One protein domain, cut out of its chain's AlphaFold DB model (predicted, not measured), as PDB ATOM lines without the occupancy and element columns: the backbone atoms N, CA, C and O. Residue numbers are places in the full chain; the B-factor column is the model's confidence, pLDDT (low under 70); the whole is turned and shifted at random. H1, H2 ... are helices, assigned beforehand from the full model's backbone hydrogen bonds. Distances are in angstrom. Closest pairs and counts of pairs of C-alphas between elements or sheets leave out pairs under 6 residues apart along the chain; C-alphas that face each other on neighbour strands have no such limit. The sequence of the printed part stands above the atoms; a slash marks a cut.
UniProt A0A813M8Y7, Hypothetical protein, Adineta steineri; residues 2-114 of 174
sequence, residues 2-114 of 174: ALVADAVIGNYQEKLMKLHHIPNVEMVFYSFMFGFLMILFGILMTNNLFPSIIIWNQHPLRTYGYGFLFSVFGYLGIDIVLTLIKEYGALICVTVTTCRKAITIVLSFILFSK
ATOM      1  N   ALA A   2     -35.478 -38.819 -36.714       60.66
ATOM      2  CA  ALA A   2     -34.877 -38.015 -37.795       60.66
ATOM      3  C   ALA A   2     -33.601 -37.239 -37.393       60.66
ATOM      4  O   ALA A   2     -32.616 -37.271 -38.111       60.66
ATOM      5  N   LEU A   3     -33.567 -36.622 -36.205       65.19
ATOM      6  CA  LEU A   3     -32.392 -35.871 -35.722       65.19
ATOM      7  C   LEU A   3     -31.143 -36.740 -35.497       65.19
ATOM      8  O   LEU A   3     -30.027 -36.269 -35.685       65.19
ATOM      9  N   VAL A   4     -31.327 -38.002 -35.095       68.44
ATOM     10  CA  VAL A   4     -30.213 -38.945 -34.908       68.44
ATOM     11  C   VAL A   4     -29.674 -39.376 -36.269       68.44
ATOM     12  O   VAL A   4     -28.463 -39.410 -36.457       68.44
ATOM     13  N   ALA A   5     -30.562 -39.627 -37.235       67.56
ATOM     14  CA  ALA A   5     -30.170 -39.916 -38.609       67.56
ATOM     15  C   ALA A   5     -29.415 -38.734 -39.245       67.56
ATOM     16  O   ALA A   5     -28.338 -38.946 -39.790       67.56
ATOM     17  N   ASP A   6     -29.904 -37.497 -39.082       68.31
ATOM     18  CA  ASP A   6     -29.224 -36.278 -39.552       68.31
ATOM     19  C   ASP A   6     -27.801 -36.160 -38.959       68.31
ATOM     20  O   ASP A   6     -26.848 -35.830 -39.669       68.31
ATOM     21  N   ALA A   7     -27.633 -36.474 -37.667       68.94
ATOM     22  CA  ALA A   7     -26.338 -36.424 -36.984       68.94
ATOM     23  C   ALA A   7     -25.367 -37.524 -37.449       68.94
ATOM     24  O   ALA A   7     -24.167 -37.279 -37.585       68.94
ATOM     25  N   VAL A   8     -25.865 -38.737 -37.707       75.00
ATOM     26  CA  VAL A   8     -25.050 -39.839 -38.244       75.00
ATOM     27  C   VAL A   8     -24.630 -39.539 -39.681       75.00
ATOM     28  O   VAL A   8     -23.456 -39.701 -40.012       75.00
ATOM     29  N   ILE A   9     -25.552 -39.041 -40.508       77.44
ATOM     30  CA  ILE A   9     -25.285 -38.675 -41.902       77.44
ATOM     31  C   ILE A   9     -24.222 -37.579 -41.963       77.44
ATOM     32  O   ILE A   9     -23.230 -37.768 -42.655       77.44
ATOM     33  N   GLY A  10     -24.351 -36.495 -41.190       70.31
ATOM     34  CA  GLY A  10     -23.368 -35.405 -41.207       70.31
ATOM     35  C   GLY A  10     -21.948 -35.860 -40.841       70.31
ATOM     36  O   GLY A  10     -20.988 -35.502 -41.521       70.31
ATOM     37  N   ASN A  11     -21.810 -36.713 -39.820       76.75
ATOM     38  CA  ASN A  11     -20.511 -37.270 -39.419       76.75
ATOM     39  C   ASN A  11     -19.947 -38.258 -40.454       76.75
ATOM     40  O   ASN A  11     -18.740 -38.294 -40.697       76.75
ATOM     41  N   TYR A  12     -20.808 -39.066 -41.077       77.56
ATOM     42  CA  TYR A  12     -20.398 -40.002 -42.122       77.56
ATOM     43  C   TYR A  12     -19.973 -39.266 -43.399       77.56
ATOM     44  O   TYR A  12     -18.951 -39.606 -43.994       77.56
ATOM     45  N   GLN A  13     -20.699 -38.209 -43.767       71.50
ATOM     46  CA  GLN A  13     -20.353 -37.311 -44.866       71.50
ATOM     47  C   GLN A  13     -18.997 -36.636 -44.618       71.50
ATOM     48  O   GLN A  13     -18.149 -36.645 -45.508       71.50
ATOM     49  N   GLU A  14     -18.731 -36.142 -43.404       68.56
ATOM     50  CA  GLU A  14     -17.422 -35.572 -43.048       68.56
ATOM     51  C   GLU A  14     -16.287 -36.607 -43.167       68.56
ATOM     52  O   GLU A  14     -15.224 -36.314 -43.722       68.56
ATOM     53  N   LYS A  15     -16.514 -37.840 -42.696       72.56
ATOM     54  CA  LYS A  15     -15.530 -38.928 -42.793       72.56
ATOM     55  C   LYS A  15     -15.238 -39.308 -44.249       72.56
ATOM     56  O   LYS A  15     -14.076 -39.505 -44.595       72.56
ATOM     57  N   LEU A  16     -16.262 -39.373 -45.100       66.69
ATOM     58  CA  LEU A  16     -16.113 -39.658 -46.532       66.69
ATOM     59  C   LEU A  16     -15.353 -38.549 -47.270       66.69
ATOM     60  O   LEU A  16     -14.481 -38.852 -48.083       66.69
ATOM     61  N   MET A  17     -15.626 -37.280 -46.954       64.56
ATOM     62  CA  MET A  17     -14.909 -36.148 -47.554       64.56
ATOM     63  C   MET A  17     -13.421 -36.153 -47.178       64.56
ATOM     64  O   MET A  17     -12.575 -35.926 -48.041       64.56
ATOM     65  N   LYS A  18     -13.088 -36.463 -45.917       65.94
ATOM     66  CA  LYS A  18     -11.693 -36.513 -45.440       65.94
ATOM     67  C   LYS A  18     -10.915 -37.723 -45.960       65.94
ATOM     68  O   LYS A  18      -9.722 -37.602 -46.215       65.94
ATOM     69  N   LEU A  19     -11.566 -38.879 -46.103       62.53
ATOM     70  CA  LEU A  19     -10.896 -40.127 -46.485       62.53
ATOM     71  C   LEU A  19     -10.746 -40.288 -48.007       62.53
ATOM     72  O   LEU A  19      -9.740 -40.823 -48.459       62.53
ATOM     73  N   HIS A  20     -11.722 -39.820 -48.793       61.00
ATOM     74  CA  HIS A  20     -11.780 -40.069 -50.239       61.00
ATOM     75  C   HIS A  20     -11.695 -38.810 -51.123       61.00
ATOM     76  O   HIS A  20     -11.754 -38.952 -52.339       61.00
ATOM     77  N   HIS A  21     -11.552 -37.595 -50.562       63.56
ATOM     78  CA  HIS A  21     -11.523 -36.329 -51.330       63.56
ATOM     79  C   HIS A  21     -12.702 -36.169 -52.316       63.56
ATOM     80  O   HIS A  21     -12.590 -35.497 -53.338       63.56
ATOM     81  N   ILE A  22     -13.847 -36.788 -52.012       65.50
ATOM     82  CA  ILE A  22     -15.016 -36.793 -52.897       65.50
ATOM     83  C   ILE A  22     -15.583 -35.368 -52.978       65.50
ATOM     84  O   ILE A  22     -15.794 -34.738 -51.933       65.50
ATOM     85  N   PRO A  23     -15.846 -34.835 -54.182       69.06
ATOM     86  CA  PRO A  23     -16.442 -33.517 -54.338       69.06
ATOM     87  C   PRO A  23     -17.874 -33.487 -53.780       69.06
ATOM     88  O   PRO A  23     -18.671 -34.400 -53.995       69.06
ATOM     89  N   ASN A  24     -18.226 -32.393 -53.095       67.19
ATOM     90  CA  ASN A  24     -19.540 -32.199 -52.459       67.19
ATOM     91  C   ASN A  24     -20.709 -32.464 -53.421       67.19
ATOM     92  O   ASN A  24     -21.704 -33.069 -53.036       67.19
ATOM     93  N   VAL A  25     -20.561 -32.056 -54.684       67.94
ATOM     94  CA  VAL A  25     -21.574 -32.223 -55.736       67.94
ATOM     95  C   VAL A  25     -21.876 -33.694 -56.030       67.94
ATOM     96  O   VAL A  25     -23.042 -34.043 -56.200       67.94
ATOM     97  N   GLU A  26     -20.871 -34.573 -56.042       76.31
ATOM     98  CA  GLU A  26     -21.098 -36.005 -56.281       76.31
ATOM     99  C   GLU A  26     -21.876 -36.634 -55.126       76.31
ATOM    100  O   GLU A  26     -22.848 -37.356 -55.344       76.31
ATOM    101  N   MET A  27     -21.520 -36.295 -53.884       76.31
ATOM    102  CA  MET A  27     -22.221 -36.790 -52.698       76.31
ATOM    103  C   MET A  27     -23.703 -36.381 -52.693       76.31
ATOM    104  O   MET A  27     -24.578 -37.188 -52.356       76.31
ATOM    105  N   VAL A  28     -23.987 -35.141 -53.102       79.12
ATOM    106  CA  VAL A  28     -25.349 -34.618 -53.278       79.12
ATOM    107  C   VAL A  28     -26.096 -35.405 -54.342       79.12
ATOM    108  O   VAL A  28     -27.205 -35.882 -54.094       79.12
ATOM    109  N   PHE A  29     -25.484 -35.558 -55.514       79.31
ATOM    110  CA  PHE A  29     -26.089 -36.223 -56.657       79.31
ATOM    111  C   PHE A  29     -26.486 -37.667 -56.328       79.31
ATOM    112  O   PHE A  29     -27.637 -38.047 -56.543       79.31
ATOM    113  N   TYR A  30     -25.588 -38.445 -55.711       82.00
ATOM    114  CA  TYR A  30     -25.887 -39.820 -55.297       82.00
ATOM    115  C   TYR A  30     -27.001 -39.894 -54.248       82.00
ATOM    116  O   TYR A  30     -27.883 -40.751 -54.342       82.00
ATOM    117  N   SER A  31     -27.004 -38.977 -53.277       83.19
ATOM    118  CA  SER A  31     -28.031 -38.936 -52.227       83.19
ATOM    119  C   SER A  31     -29.416 -38.634 -52.801       83.19
ATOM    120  O   SER A  31     -30.397 -39.287 -52.436       83.19
ATOM    121  N   PHE A  32     -29.507 -37.689 -53.740       85.19
ATOM    122  CA  PHE A  32     -30.763 -37.378 -54.419       85.19
ATOM    123  C   PHE A  32     -31.207 -38.482 -55.372       85.19
ATOM    124  O   PHE A  32     -32.404 -38.762 -55.439       85.19
ATOM    125  N   MET A  33     -30.279 -39.145 -56.066       86.44
ATOM    126  CA  MET A  33     -30.625 -40.249 -56.959       86.44
ATOM    127  C   MET A  33     -31.212 -41.431 -56.174       86.44
ATOM    128  O   MET A  33     -32.259 -41.963 -56.543       86.44
ATOM    129  N   PHE A  34     -30.602 -41.790 -55.042       88.00
ATOM    130  CA  PHE A  34     -31.136 -42.825 -54.159       88.00
ATOM    131  C   PHE A  34     -32.479 -42.411 -53.533       88.00
ATOM    132  O   PHE A  34     -33.426 -43.200 -53.519       88.00
ATOM    133  N   GLY A  35     -32.599 -41.160 -53.074       87.19
ATOM    134  CA  GLY A  35     -33.855 -40.619 -52.548       87.19
ATOM    135  C   GLY A  35     -34.992 -40.655 -53.573       87.19
ATOM    136  O   GLY A  35     -36.107 -41.059 -53.241       87.19
ATOM    137  N   PHE A  36     -34.704 -40.313 -54.830       87.31
ATOM    138  CA  PHE A  36     -35.660 -40.400 -55.931       87.31
ATOM    139  C   PHE A  36     -36.130 -41.838 -56.165       87.31
ATOM    140  O   PHE A  36     -37.335 -42.070 -56.235       87.31
ATOM    141  N   LEU A  37     -35.210 -42.809 -56.225       92.00
ATOM    142  CA  LEU A  37     -35.560 -44.221 -56.413       92.00
ATOM    143  C   LEU A  37     -36.441 -44.753 -55.275       92.00
ATOM    144  O   LEU A  37     -37.436 -45.429 -55.536       92.00
ATOM    145  N   MET A  38     -36.119 -44.406 -54.026       89.12
ATOM    146  CA  MET A  38     -36.900 -44.812 -52.853       89.12
ATOM    147  C   MET A  38     -38.316 -44.223 -52.873       89.12
ATOM    148  O   MET A  38     -39.287 -44.936 -52.621       89.12
ATOM    149  N   ILE A  39     -38.448 -42.934 -53.201       88.00
ATOM    150  CA  ILE A  39     -39.756 -42.270 -53.303       88.00
ATOM    151  C   ILE A  39     -40.560 -42.842 -54.475       88.00
ATOM    152  O   ILE A  39     -41.740 -43.146 -54.309       88.00
ATOM    153  N   LEU A  40     -39.930 -43.043 -55.634       88.12
ATOM    154  CA  LEU A  40     -40.567 -43.631 -56.812       88.12
ATOM    155  C   LEU A  40     -41.109 -45.027 -56.497       88.12
ATOM    156  O   LEU A  40     -42.273 -45.316 -56.775       88.12
ATOM    157  N   PHE A  41     -40.298 -45.868 -55.856       91.56
ATOM    158  CA  PHE A  41     -40.706 -47.201 -55.432       91.56
ATOM    159  C   PHE A  41     -41.861 -47.162 -54.420       91.56
ATOM    160  O   PHE A  41     -42.822 -47.917 -54.555       91.56
ATOM    161  N   GLY A  42     -41.824 -46.242 -53.451       89.31
ATOM    162  CA  GLY A  42     -42.914 -46.052 -52.490       89.31
ATOM    163  C   GLY A  42     -44.239 -45.660 -53.155       89.31
ATOM    164  O   GLY A  42     -45.292 -46.206 -52.816       89.31
ATOM    165  N   ILE A  43     -44.203 -44.762 -54.142       87.31
ATOM    166  CA  ILE A  43     -45.417 -44.341 -54.857       87.31
ATOM    167  C   ILE A  43     -45.932 -45.458 -55.776       87.31
ATOM    168  O   ILE A  43     -47.148 -45.645 -55.867       87.31
ATOM    169  N   LEU A  44     -45.037 -46.231 -56.401       87.38
ATOM    170  CA  LEU A  44     -45.401 -47.417 -57.183       87.38
ATOM    171  C   LEU A  44     -46.108 -48.464 -56.316       87.38
ATOM    172  O   LEU A  44     -47.175 -48.936 -56.690       87.38
ATOM    173  N   MET A  45     -45.581 -48.762 -55.126       90.69
ATOM    174  CA  MET A  45     -46.207 -49.712 -54.194       90.69
ATOM    175  C   MET A  45     -47.581 -49.247 -53.701       90.69
ATOM    176  O   MET A  45     -48.472 -50.062 -53.480       90.69
ATOM    177  N   THR A  46     -47.774 -47.934 -53.557       86.88
ATOM    178  CA  THR A  46     -49.045 -47.366 -53.084       86.88
ATOM    179  C   THR A  46     -50.052 -47.138 -54.226       86.88
ATOM    180  O   THR A  46     -51.184 -46.746 -53.964       86.88
ATOM    181  N   ASN A  47     -49.673 -47.353 -55.496       82.81
ATOM    182  CA  ASN A  47     -50.496 -47.112 -56.698       82.81
ATOM    183  C   ASN A  47     -51.121 -45.702 -56.809       82.81
ATOM    184  O   ASN A  47     -52.033 -45.466 -57.600       82.81
ATOM    185  N   ASN A  48     -50.589 -44.721 -56.077       81.81
ATOM    186  CA  ASN A  48     -51.131 -43.359 -56.026       81.81
ATOM    187  C   ASN A  48     -50.566 -42.427 -57.114       81.81
ATOM    188  O   ASN A  48     -50.838 -41.226 -57.107       81.81
ATOM    189  N   LEU A  49     -49.788 -42.959 -58.060       79.31
ATOM    190  CA  LEU A  49     -49.126 -42.195 -59.125       79.31
ATOM    191  C   LEU A  49     -50.138 -41.458 -60.018       79.31
ATOM    192  O   LEU A  49     -50.061 -40.242 -60.182       79.31
ATOM    193  N   PHE A  50     -51.134 -42.180 -60.532       82.88
ATOM    194  CA  PHE A  50     -52.171 -41.628 -61.408       82.88
ATOM    195  C   PHE A  50     -53.063 -40.572 -60.735       82.88
ATOM    196  O   PHE A  50     -53.177 -39.474 -61.288       82.88
ATOM    197  N   PRO A  51     -53.656 -40.815 -59.547       81.56
ATOM    198  CA  PRO A  51     -54.474 -39.797 -58.887       81.56
ATOM    199  C   PRO A  51     -53.675 -38.538 -58.516       81.56
ATOM    200  O   PRO A  51     -54.203 -37.432 -58.615       81.56
ATOM    201  N   SER A  52     -52.387 -38.673 -58.183       79.06
ATOM    202  CA  SER A  52     -51.521 -37.524 -57.880       79.06
ATOM    203  C   SER A  52     -51.293 -36.619 -59.098       79.06
ATOM    204  O   SER A  52     -51.352 -35.395 -58.976       79.06
ATOM    205  N   ILE A  53     -51.089 -37.204 -60.286       79.50
ATOM    206  CA  ILE A  53     -50.900 -36.454 -61.540       79.50
ATOM    207  C   ILE A  53     -52.182 -35.712 -61.937       79.50
ATOM    208  O   ILE A  53     -52.120 -34.568 -62.388       79.50
ATOM    209  N   ILE A  54     -53.348 -36.338 -61.743       81.44
ATOM    210  CA  ILE A  54     -54.646 -35.727 -62.061       81.44
ATOM    211  C   ILE A  54     -54.880 -34.483 -61.196       81.44
ATOM    212  O   ILE A  54     -55.277 -33.447 -61.722       81.44
ATOM    213  N   ILE A  55     -54.572 -34.549 -59.896       79.62
ATOM    214  CA  ILE A  55     -54.699 -33.412 -58.970       79.62
ATOM    215  C   ILE A  55     -53.703 -32.296 -59.323       79.62
ATOM    216  O   ILE A  55     -54.063 -31.119 -59.325       79.62
ATOM    217  N   TRP A  56     -52.460 -32.638 -59.677       76.19
ATOM    218  CA  TRP A  56     -51.459 -31.643 -60.084       76.19
ATOM    219  C   TRP A  56     -51.829 -30.906 -61.377       76.19
ATOM    220  O   TRP A  56     -51.572 -29.704 -61.489       76.19
ATOM    221  N   ASN A  57     -52.497 -31.586 -62.312       77.19
ATOM    222  CA  ASN A  57     -52.967 -30.993 -63.566       77.19
ATOM    223  C   ASN A  57     -54.178 -30.056 -63.417       77.19
ATOM    224  O   ASN A  57     -54.503 -29.347 -64.366       77.19
ATOM    225  N   GLN A  58     -54.833 -29.995 -62.253       80.88
ATOM    226  CA  GLN A  58     -55.953 -29.065 -62.040       80.88
ATOM    227  C   GLN A  58     -55.488 -27.604 -61.926       80.88
ATOM    228  O   GLN A  58     -56.201 -26.689 -62.335       80.88
ATOM    229  N   HIS A  59     -54.271 -27.369 -61.424       77.44
ATOM    230  CA  HIS A  59     -53.676 -26.033 -61.302       77.44
ATOM    231  C   HIS A  59     -52.190 -26.038 -61.701       77.44
ATOM    232  O   HIS A  59     -51.321 -25.819 -60.853       77.44
ATOM    233  N   PRO A  60     -51.872 -26.245 -62.992       72.69
ATOM    234  CA  PRO A  60     -50.508 -26.522 -63.428       72.69
ATOM    235  C   PRO A  60     -49.546 -25.365 -63.108       72.69
ATOM    236  O   PRO A  60     -48.495 -25.578 -62.517       72.69
ATOM    237  N   LEU A  61     -49.923 -24.115 -63.390       75.88
ATOM    238  CA  LEU A  61     -49.043 -22.957 -63.170       75.88
ATOM    239  C   LEU A  61     -48.659 -22.735 -61.696       75.88
ATOM    240  O   LEU A  61     -47.502 -22.436 -61.406       75.88
ATOM    241  N   ARG A  62     -49.599 -22.899 -60.754       77.62
ATOM    242  CA  ARG A  62     -49.311 -22.728 -59.318       77.62
ATOM    243  C   ARG A  62     -48.555 -23.921 -58.748       77.62
ATOM    244  O   ARG A  62     -47.565 -23.727 -58.050       77.62
ATOM    245  N   THR A  63     -49.001 -25.139 -59.042       81.69
ATOM    246  CA  THR A  63     -48.441 -26.351 -58.436       81.69
ATOM    247  C   THR A  63     -47.040 -26.646 -58.965       81.69
ATOM    248  O   THR A  63     -46.124 -26.843 -58.167       81.69
ATOM    249  N   TYR A  64     -46.830 -26.586 -60.287       82.00
ATOM    250  CA  TYR A  64     -45.494 -26.763 -60.862       82.00
ATOM    251  C   TYR A  64     -44.575 -25.583 -60.527       82.00
ATOM    252  O   TYR A  64     -43.403 -25.804 -60.234       82.00
ATOM    253  N   GLY A  65     -45.094 -24.349 -60.486       86.38
ATOM    254  CA  GLY A  65     -44.315 -23.164 -60.115       86.38
ATOM    255  C   GLY A  65     -43.796 -23.210 -58.674       86.38
ATOM    256  O   GLY A  65     -42.596 -23.053 -58.442       86.38
ATOM    257  N   TYR A  66     -44.670 -23.484 -57.697       86.50
ATOM    258  CA  TYR A  66     -44.255 -23.632 -56.299       86.50
ATOM    259  C   TYR A  66     -43.393 -24.877 -56.079       86.50
ATOM    260  O   TYR A  66     -42.422 -24.802 -55.332       86.50
ATOM    261  N   GLY A  67     -43.691 -25.994 -56.753       87.50
ATOM    262  CA  GLY A  67     -42.870 -27.207 -56.700       87.50
ATOM    263  C   GLY A  67     -41.455 -26.992 -57.244       87.50
ATOM    264  O   GLY A  67     -40.480 -27.443 -56.639       87.50
ATOM    265  N   PHE A  68     -41.326 -26.240 -58.338       89.38
ATOM    266  CA  PHE A  68     -40.036 -25.856 -58.903       89.38
ATOM    267  C   PHE A  68     -39.255 -24.943 -57.952       89.38
ATOM    268  O   PHE A  68     -38.119 -25.259 -57.604       89.38
ATOM    269  N   LEU A  69     -39.876 -23.863 -57.460       90.94
ATOM    270  CA  LEU A  69     -39.247 -22.953 -56.497       90.94
ATOM    271  C   LEU A  69     -38.803 -23.697 -55.232       90.94
ATOM    272  O   LEU A  69     -37.661 -23.555 -54.803       90.94
ATOM    273  N   PHE A  70     -39.674 -24.535 -54.668       88.31
ATOM    274  CA  PHE A  70     -39.361 -25.362 -53.504       88.31
ATOM    275  C   PHE A  70     -38.161 -26.282 -53.757       88.31
ATOM    276  O   PHE A  70     -37.295 -26.403 -52.893       88.31
ATOM    277  N   SER A  71     -38.064 -26.879 -54.946       89.31
ATOM    278  CA  SER A  71     -36.937 -27.744 -55.311       89.31
ATOM    279  C   SER A  71     -35.628 -26.961 -55.452       89.31
ATOM    280  O   SER A  71     -34.599 -27.412 -54.951       89.31
ATOM    281  N   VAL A  72     -35.660 -25.769 -56.062       91.50
ATOM    282  CA  VAL A  72     -34.483 -24.888 -56.184       91.50
ATOM    283  C   VAL A  72     -33.985 -24.465 -54.803       91.50
ATOM    284  O   VAL A  72     -32.810 -24.652 -54.489       91.50
ATOM    285  N   PHE A  73     -34.872 -23.962 -53.940       91.06
ATOM    286  CA  PHE A  73     -34.509 -23.601 -52.568       91.06
ATOM    287  C   PHE A  73     -34.048 -24.814 -51.748       91.06
ATOM    288  O   PHE A  73     -33.130 -24.687 -50.938       91.06
ATOM    289  N   GLY A  74     -34.642 -25.990 -51.971       87.81
ATOM    290  CA  GLY A  74     -34.227 -27.243 -51.345       87.81
ATOM    291  C   GLY A  74     -32.801 -27.646 -51.725       87.81
ATOM    292  O   GLY A  74     -32.001 -27.960 -50.840       87.81
ATOM    293  N   TYR A  75     -32.458 -27.576 -53.014       87.12
ATOM    294  CA  TYR A  75     -31.108 -27.860 -53.504       87.12
ATOM    295  C   TYR A  75     -30.083 -26.865 -52.947       87.12
ATOM    296  O   TYR A  75     -29.094 -27.284 -52.348       87.12
ATOM    297  N   LEU A  76     -30.362 -25.559 -53.043       88.69
ATOM    298  CA  LEU A  76     -29.494 -24.510 -52.492       88.69
ATOM    299  C   LEU A  76     -29.294 -24.666 -50.978       88.69
ATOM    300  O   LEU A  76     -28.189 -24.502 -50.468       88.69
ATOM    301  N   GLY A  77     -30.350 -25.018 -50.241       86.88
ATOM    302  CA  GLY A  77     -30.269 -25.237 -48.799       86.88
ATOM    303  C   GLY A  77     -29.357 -26.404 -48.416       86.88
ATOM    304  O   GLY A  77     -28.622 -26.304 -47.433       86.88
ATOM    305  N   ILE A  78     -29.387 -27.500 -49.178       85.31
ATOM    306  CA  ILE A  78     -28.524 -28.669 -48.952       85.31
ATOM    307  C   ILE A  78     -27.077 -28.375 -49.368       85.31
ATOM    308  O   ILE A  78     -26.156 -28.765 -48.649       85.31
ATOM    309  N   ASP A  79     -26.871 -27.638 -50.456       85.56
ATOM    310  CA  ASP A  79     -25.542 -27.219 -50.913       85.56
ATOM    311  C   ASP A  79     -24.824 -26.326 -49.884       85.56
ATOM    312  O   ASP A  79     -23.675 -26.588 -49.511       85.56
ATOM    313  N   ILE A  80     -25.539 -25.352 -49.304       85.50
ATOM    314  CA  ILE A  80     -25.023 -24.519 -48.204       85.50
ATOM    315  C   ILE A  80     -24.667 -25.385 -46.990       85.50
ATOM    316  O   ILE A  80     -23.619 -25.193 -46.375       85.50
ATOM    317  N   VAL A  81     -25.522 -26.349 -46.635       84.06
ATOM    318  CA  VAL A  81     -25.284 -27.251 -45.498       84.06
ATOM    319  C   VAL A  81     -24.022 -28.089 -45.705       84.06
ATOM    320  O   VAL A  81     -23.215 -28.207 -44.783       84.06
ATOM    321  N   LEU A  82     -23.813 -28.638 -46.899       82.06
ATOM    322  CA  LEU A  82     -22.638 -29.459 -47.201       82.06
ATOM    323  C   LEU A  82     -21.358 -28.639 -47.301       82.06
ATOM    324  O   LEU A  82     -20.310 -29.083 -46.834       82.06
ATOM    325  N   THR A  83     -21.446 -27.423 -47.831       82.31
ATOM    326  CA  THR A  83     -20.334 -26.468 -47.810       82.31
ATOM    327  C   THR A  83     -19.948 -26.116 -46.373       82.31
ATOM    328  O   THR A  83     -18.768 -26.146 -46.028       82.31
ATOM    329  N   LEU A  84     -20.931 -25.914 -45.490       82.31
ATOM    330  CA  LEU A  84     -20.686 -25.663 -44.071       82.31
ATOM    331  C   LEU A  84     -20.041 -26.866 -43.359       82.31
ATOM    332  O   LEU A  84     -19.154 -26.675 -42.530       82.31
ATOM    333  N   ILE A  85     -20.453 -28.099 -43.684       81.19
ATOM    334  CA  ILE A  85     -19.802 -29.324 -43.177       81.19
ATOM    335  C   ILE A  85     -18.345 -29.383 -43.645       81.19
ATOM    336  O   ILE A  85     -17.471 -29.747 -42.862       81.19
ATOM    337  N   LYS A  86     -18.071 -29.021 -44.900       75.69
ATOM    338  CA  LYS A  86     -16.719 -29.073 -45.463       75.69
ATOM    339  C   LYS A  86     -15.774 -28.054 -44.822       75.69
ATOM    340  O   LYS A  86     -14.631 -28.399 -44.542       75.69
ATOM    341  N   GLU A  87     -16.234 -26.826 -44.591       79.06
ATOM    342  CA  GLU A  87     -15.397 -25.756 -44.024       79.06
ATOM    343  C   GLU A  87     -15.286 -25.821 -42.494       79.06
ATOM    344  O   GLU A  87     -14.207 -25.613 -41.941       79.06
ATOM    345  N   TYR A  88     -16.386 -26.130 -41.804       78.44
ATOM    346  CA  TYR A  88     -16.505 -26.004 -40.347       78.44
ATOM    347  C   TYR A  88     -16.755 -27.346 -39.628       78.44
ATOM    348  O   TYR A  88     -16.828 -27.395 -38.399       78.44
ATOM    349  N   GLY A  89     -16.888 -28.451 -40.363       75.81
ATOM    350  CA  GLY A  89     -17.162 -29.780 -39.812       75.81
ATOM    351  C   GLY A  89     -18.639 -30.040 -39.480       75.81
ATOM    352  O   GLY A  89     -19.488 -29.139 -39.434       75.81
ATOM    353  N   ALA A  90     -18.965 -31.304 -39.199       74.75
ATOM    354  CA  ALA A  90     -20.329 -31.770 -38.949       74.75
ATOM    355  C   ALA A  90     -20.948 -31.160 -37.682       74.75
ATOM    356  O   ALA A  90     -22.148 -30.868 -37.646       74.75
ATOM    357  N   LEU A  91     -20.135 -30.897 -36.654       73.06
ATOM    358  CA  LEU A  91     -20.603 -30.336 -35.382       73.06
ATOM    359  C   LEU A  91     -21.188 -28.918 -35.542       73.06
ATOM    360  O   LEU A  91     -22.147 -28.545 -34.856       73.06
ATOM    361  N   ILE A  92     -20.639 -28.116 -36.458       77.12
ATOM    362  CA  ILE A  92     -21.129 -26.760 -36.733       77.12
ATOM    363  C   ILE A  92     -22.415 -26.802 -37.566       77.12
ATOM    364  O   ILE A  92     -23.396 -26.139 -37.214       77.12
ATOM    365  N   CYS A  93     -22.476 -27.689 -38.556       80.50
ATOM    366  CA  CYS A  93     -23.675 -27.971 -39.345       80.50
ATOM    367  C   CYS A  93     -24.905 -28.370 -38.513       80.50
ATOM    368  O   CYS A  93     -25.976 -27.762 -38.648       80.50
ATOM    369  N   VAL A  94     -24.766 -29.348 -37.614       76.25
ATOM    370  CA  VAL A  94     -25.889 -29.834 -36.784       76.25
ATOM    371  C   VAL A  94     -26.492 -28.706 -35.945       76.25
ATOM    372  O   VAL A  94     -27.692 -28.672 -35.666       76.25
ATOM    373  N   THR A  95     -25.686 -27.711 -35.599       75.38
ATOM    374  CA  THR A  95     -26.183 -26.589 -34.811       75.38
ATOM    375  C   THR A  95     -26.903 -25.568 -35.654       75.38
ATOM    376  O   THR A  95     -27.982 -25.123 -35.268       75.38
ATOM    377  N   VAL A  96     -26.346 -25.200 -36.805       80.38
ATOM    378  CA  VAL A  96     -27.014 -24.259 -37.709       80.38
ATOM    379  C   VAL A  96     -28.375 -24.811 -38.136       80.38
ATOM    380  O   VAL A  96     -29.367 -24.082 -38.139       80.38
ATOM    381  N   THR A  97     -28.474 -26.119 -38.390       82.44
ATOM    382  CA  THR A  97     -29.759 -26.768 -38.695       82.44
ATOM    383  C   THR A  97     -30.716 -26.786 -37.499       82.44
ATOM    384  O   THR A  97     -31.920 -26.605 -37.691       82.44
ATOM    385  N   THR A  98     -30.214 -26.930 -36.270       79.56
ATOM    386  CA  THR A  98     -31.037 -26.841 -35.050       79.56
ATOM    387  C   THR A  98     -31.544 -25.420 -34.809       79.56
ATOM    388  O   THR A  98     -32.731 -25.234 -34.543       79.56
ATOM    389  N   CYS A  99     -30.688 -24.412 -34.989       81.06
ATOM    390  CA  CYS A  99     -31.065 -23.003 -34.916       81.06
ATOM    391  C   CYS A  99     -32.137 -22.667 -35.962       81.06
ATOM    392  O   CYS A  99     -33.172 -22.094 -35.631       81.06
ATOM    393  N   ARG A 100     -31.962 -23.127 -37.209       83.38
ATOM    394  CA  ARG A 100     -32.976 -22.983 -38.263       83.38
ATOM    395  C   ARG A 100     -34.312 -23.613 -37.859       83.38
ATOM    396  O   ARG A 100     -35.340 -22.954 -37.967       83.38
ATOM    397  N   LYS A 101     -34.304 -24.860 -37.362       79.88
ATOM    398  CA  LYS A 101     -35.513 -25.556 -36.876       79.88
ATOM    399  C   LYS A 101     -36.197 -24.758 -35.755       79.88
ATOM    400  O   LYS A 101     -37.415 -24.606 -35.774       79.88
ATOM    401  N   ALA A 102     -35.423 -24.201 -34.827       77.56
ATOM    402  CA  ALA A 102     -35.921 -23.369 -33.737       77.56
ATOM    403  C   ALA A 102     -36.570 -22.062 -34.219       77.56
ATOM    404  O   ALA A 102     -37.683 -21.748 -33.797       77.56
ATOM    405  N   ILE A 103     -35.925 -21.336 -35.138       80.88
ATOM    406  CA  ILE A 103     -36.482 -20.110 -35.730       80.88
ATOM    407  C   ILE A 103     -37.816 -20.417 -36.415       80.88
ATOM    408  O   ILE A 103     -38.780 -19.685 -36.216       80.88
ATOM    409  N   THR A 104     -37.911 -21.522 -37.162       82.75
ATOM    410  CA  THR A 104     -39.170 -21.935 -37.800       82.75
ATOM    411  C   THR A 104     -40.270 -22.224 -36.778       82.75
ATOM    412  O   THR A 104     -41.410 -21.831 -37.004       82.75
ATOM    413  N   ILE A 105     -39.951 -22.861 -35.648       79.38
ATOM    414  CA  ILE A 105     -40.920 -23.114 -34.570       79.38
ATOM    415  C   ILE A 105     -41.434 -21.791 -33.991       79.38
ATOM    416  O   ILE A 105     -42.644 -21.590 -33.914       79.38
ATOM    417  N   VAL A 106     -40.529 -20.875 -33.636       78.19
ATOM    418  CA  VAL A 106     -40.889 -19.558 -33.085       78.19
ATOM    419  C   VAL A 106     -41.732 -18.763 -34.082       78.19
ATOM    420  O   VAL A 106     -42.776 -18.227 -33.718       78.19
ATOM    421  N   LEU A 107     -41.323 -18.735 -35.350       77.12
ATOM    422  CA  LEU A 107     -42.052 -18.032 -36.400       77.12
ATOM    423  C   LEU A 107     -43.444 -18.640 -36.617       77.12
ATOM    424  O   LEU A 107     -44.402 -17.896 -36.786       77.12
ATOM    425  N   SER A 108     -43.578 -19.968 -36.544       79.94
ATOM    426  CA  SER A 108     -44.871 -20.654 -36.631       79.94
ATOM    427  C   SER A 108     -45.817 -20.236 -35.499       79.94
ATOM    428  O   SER A 108     -46.988 -19.973 -35.755       79.94
ATOM    429  N   PHE A 109     -45.310 -20.075 -34.271       71.06
ATOM    430  CA  PHE A 109     -46.103 -19.575 -33.140       71.06
ATOM    431  C   PHE A 109     -46.505 -18.097 -33.274       71.06
ATOM    432  O   PHE A 109     -47.592 -17.729 -32.834       71.06
ATOM    433  N   ILE A 110     -45.663 -17.253 -33.882       75.31
ATOM    434  CA  ILE A 110     -45.984 -15.833 -34.128       75.31
ATOM    435  C   ILE A 110     -47.022 -15.696 -35.251       75.31
ATOM    436  O   ILE A 110     -47.961 -14.911 -35.139       75.31
ATOM    437  N   LEU A 111     -46.845 -16.449 -36.341       73.38
ATOM    438  CA  LEU A 111     -47.631 -16.319 -37.570       73.38
ATOM    439  C   LEU A 111     -48.989 -17.035 -37.457       73.38
ATOM    440  O   LEU A 111     -49.992 -16.537 -37.962       73.38
ATOM    441  N   PHE A 112     -49.054 -18.148 -36.720       65.56
ATOM    442  CA  PHE A 112     -50.303 -18.775 -36.288       65.56
ATOM    443  C   PHE A 112     -50.599 -18.400 -34.833       65.56
ATOM    444  O   PHE A 112     -50.406 -19.204 -33.920       65.56
ATOM    445  N   SER A 113     -51.096 -17.179 -34.614       54.97
ATOM    446  CA  SER A 113     -51.584 -16.739 -33.302       54.97
ATOM    447  C   SER A 113     -52.865 -17.504 -32.933       54.97
ATOM    448  O   SER A 113     -53.989 -17.059 -33.165       54.97
ATOM    449  N   LYS A 114     -52.699 -18.731 -32.424       54.00
ATOM    450  CA  LYS A 114     -53.766 -19.493 -31.763       54.00
ATOM    451  C   LYS A 114     -54.133 -18.808 -30.434       54.00
ATOM    452  O   LYS A 114     -53.263 -18.178 -29.835       54.00
TER     453      LYS A 114
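Overview. This is residues 2 to 114 of the 174 residues of the protein "Hypothetical protein" of Adineta steineri (UniProt A0A813M8Y7). Four helices, H1, H2, H4 and H5, meet near one end of the model and fan out from there as spread arms. H2 and H4 draw apart, and the short H3 bridges their far ends, making an open frame, while residues 99 to 114, mostly of H5, stick out. The printed part has 113 residues with five named helices, H1 to H5 in chain order, and no named strand; its class is all helix. It is loose, with a radius of gyration of the C-alphas of 17.6 A, and spans 47 by 39 by 24 A.

Along the chain. H1, residues 2 to 20, begins at C-alpha 2 (-34.877, -38.015, -37.795) and is 26.3 A long. H2, residues 24 to 46, measures 33.2 A, and H3 is residues 49 to 56. H4, residues 60 to 88, measures 41.1 A. H5, residues 90 to 111, measures 31.4 A and ends at C-alpha 111 (-47.631, -16.319, -37.570).

Arrangement. The hub H4 touches H1, H2 and H5. H4 and H5 form a helical hairpin at a steep tilt of 39 degrees; their closest C-alphas, Ile 85 and Cys 93, are 5.6 A apart. H2 touches H4 with residues 24 to 28 alone, closest at the C-alphas of Asn 24 and Leu 82, 6.7 A. H1 touches H4 at the C-alphas of Glu 14 and Ile 85, 6.7 A, with residues 10 to 17 alone. H1 touches H5 with residues 6 to 14 alone, closest at the C-alphas of Gly 10 and Ala 90, 5.2 A. H3 is close to but not clearly touching H2, with the C-alphas of Ile 43 and Leu 49 6.0 A apart. H2 and H5 are apart. In H1, H2, H3 and H4 every O i to N i+4 pair is within hydrogen-bond range, in H5 17 of 18.

Size, cuts and confidence. The farthest C-alphas, of His 20 and Lys 114, are 50.3 A apart. The printed part has no cut, and its four links are tight. Confidence is under 70 at residues 2 to 7, 14, 16 to 25 and 112 to 114.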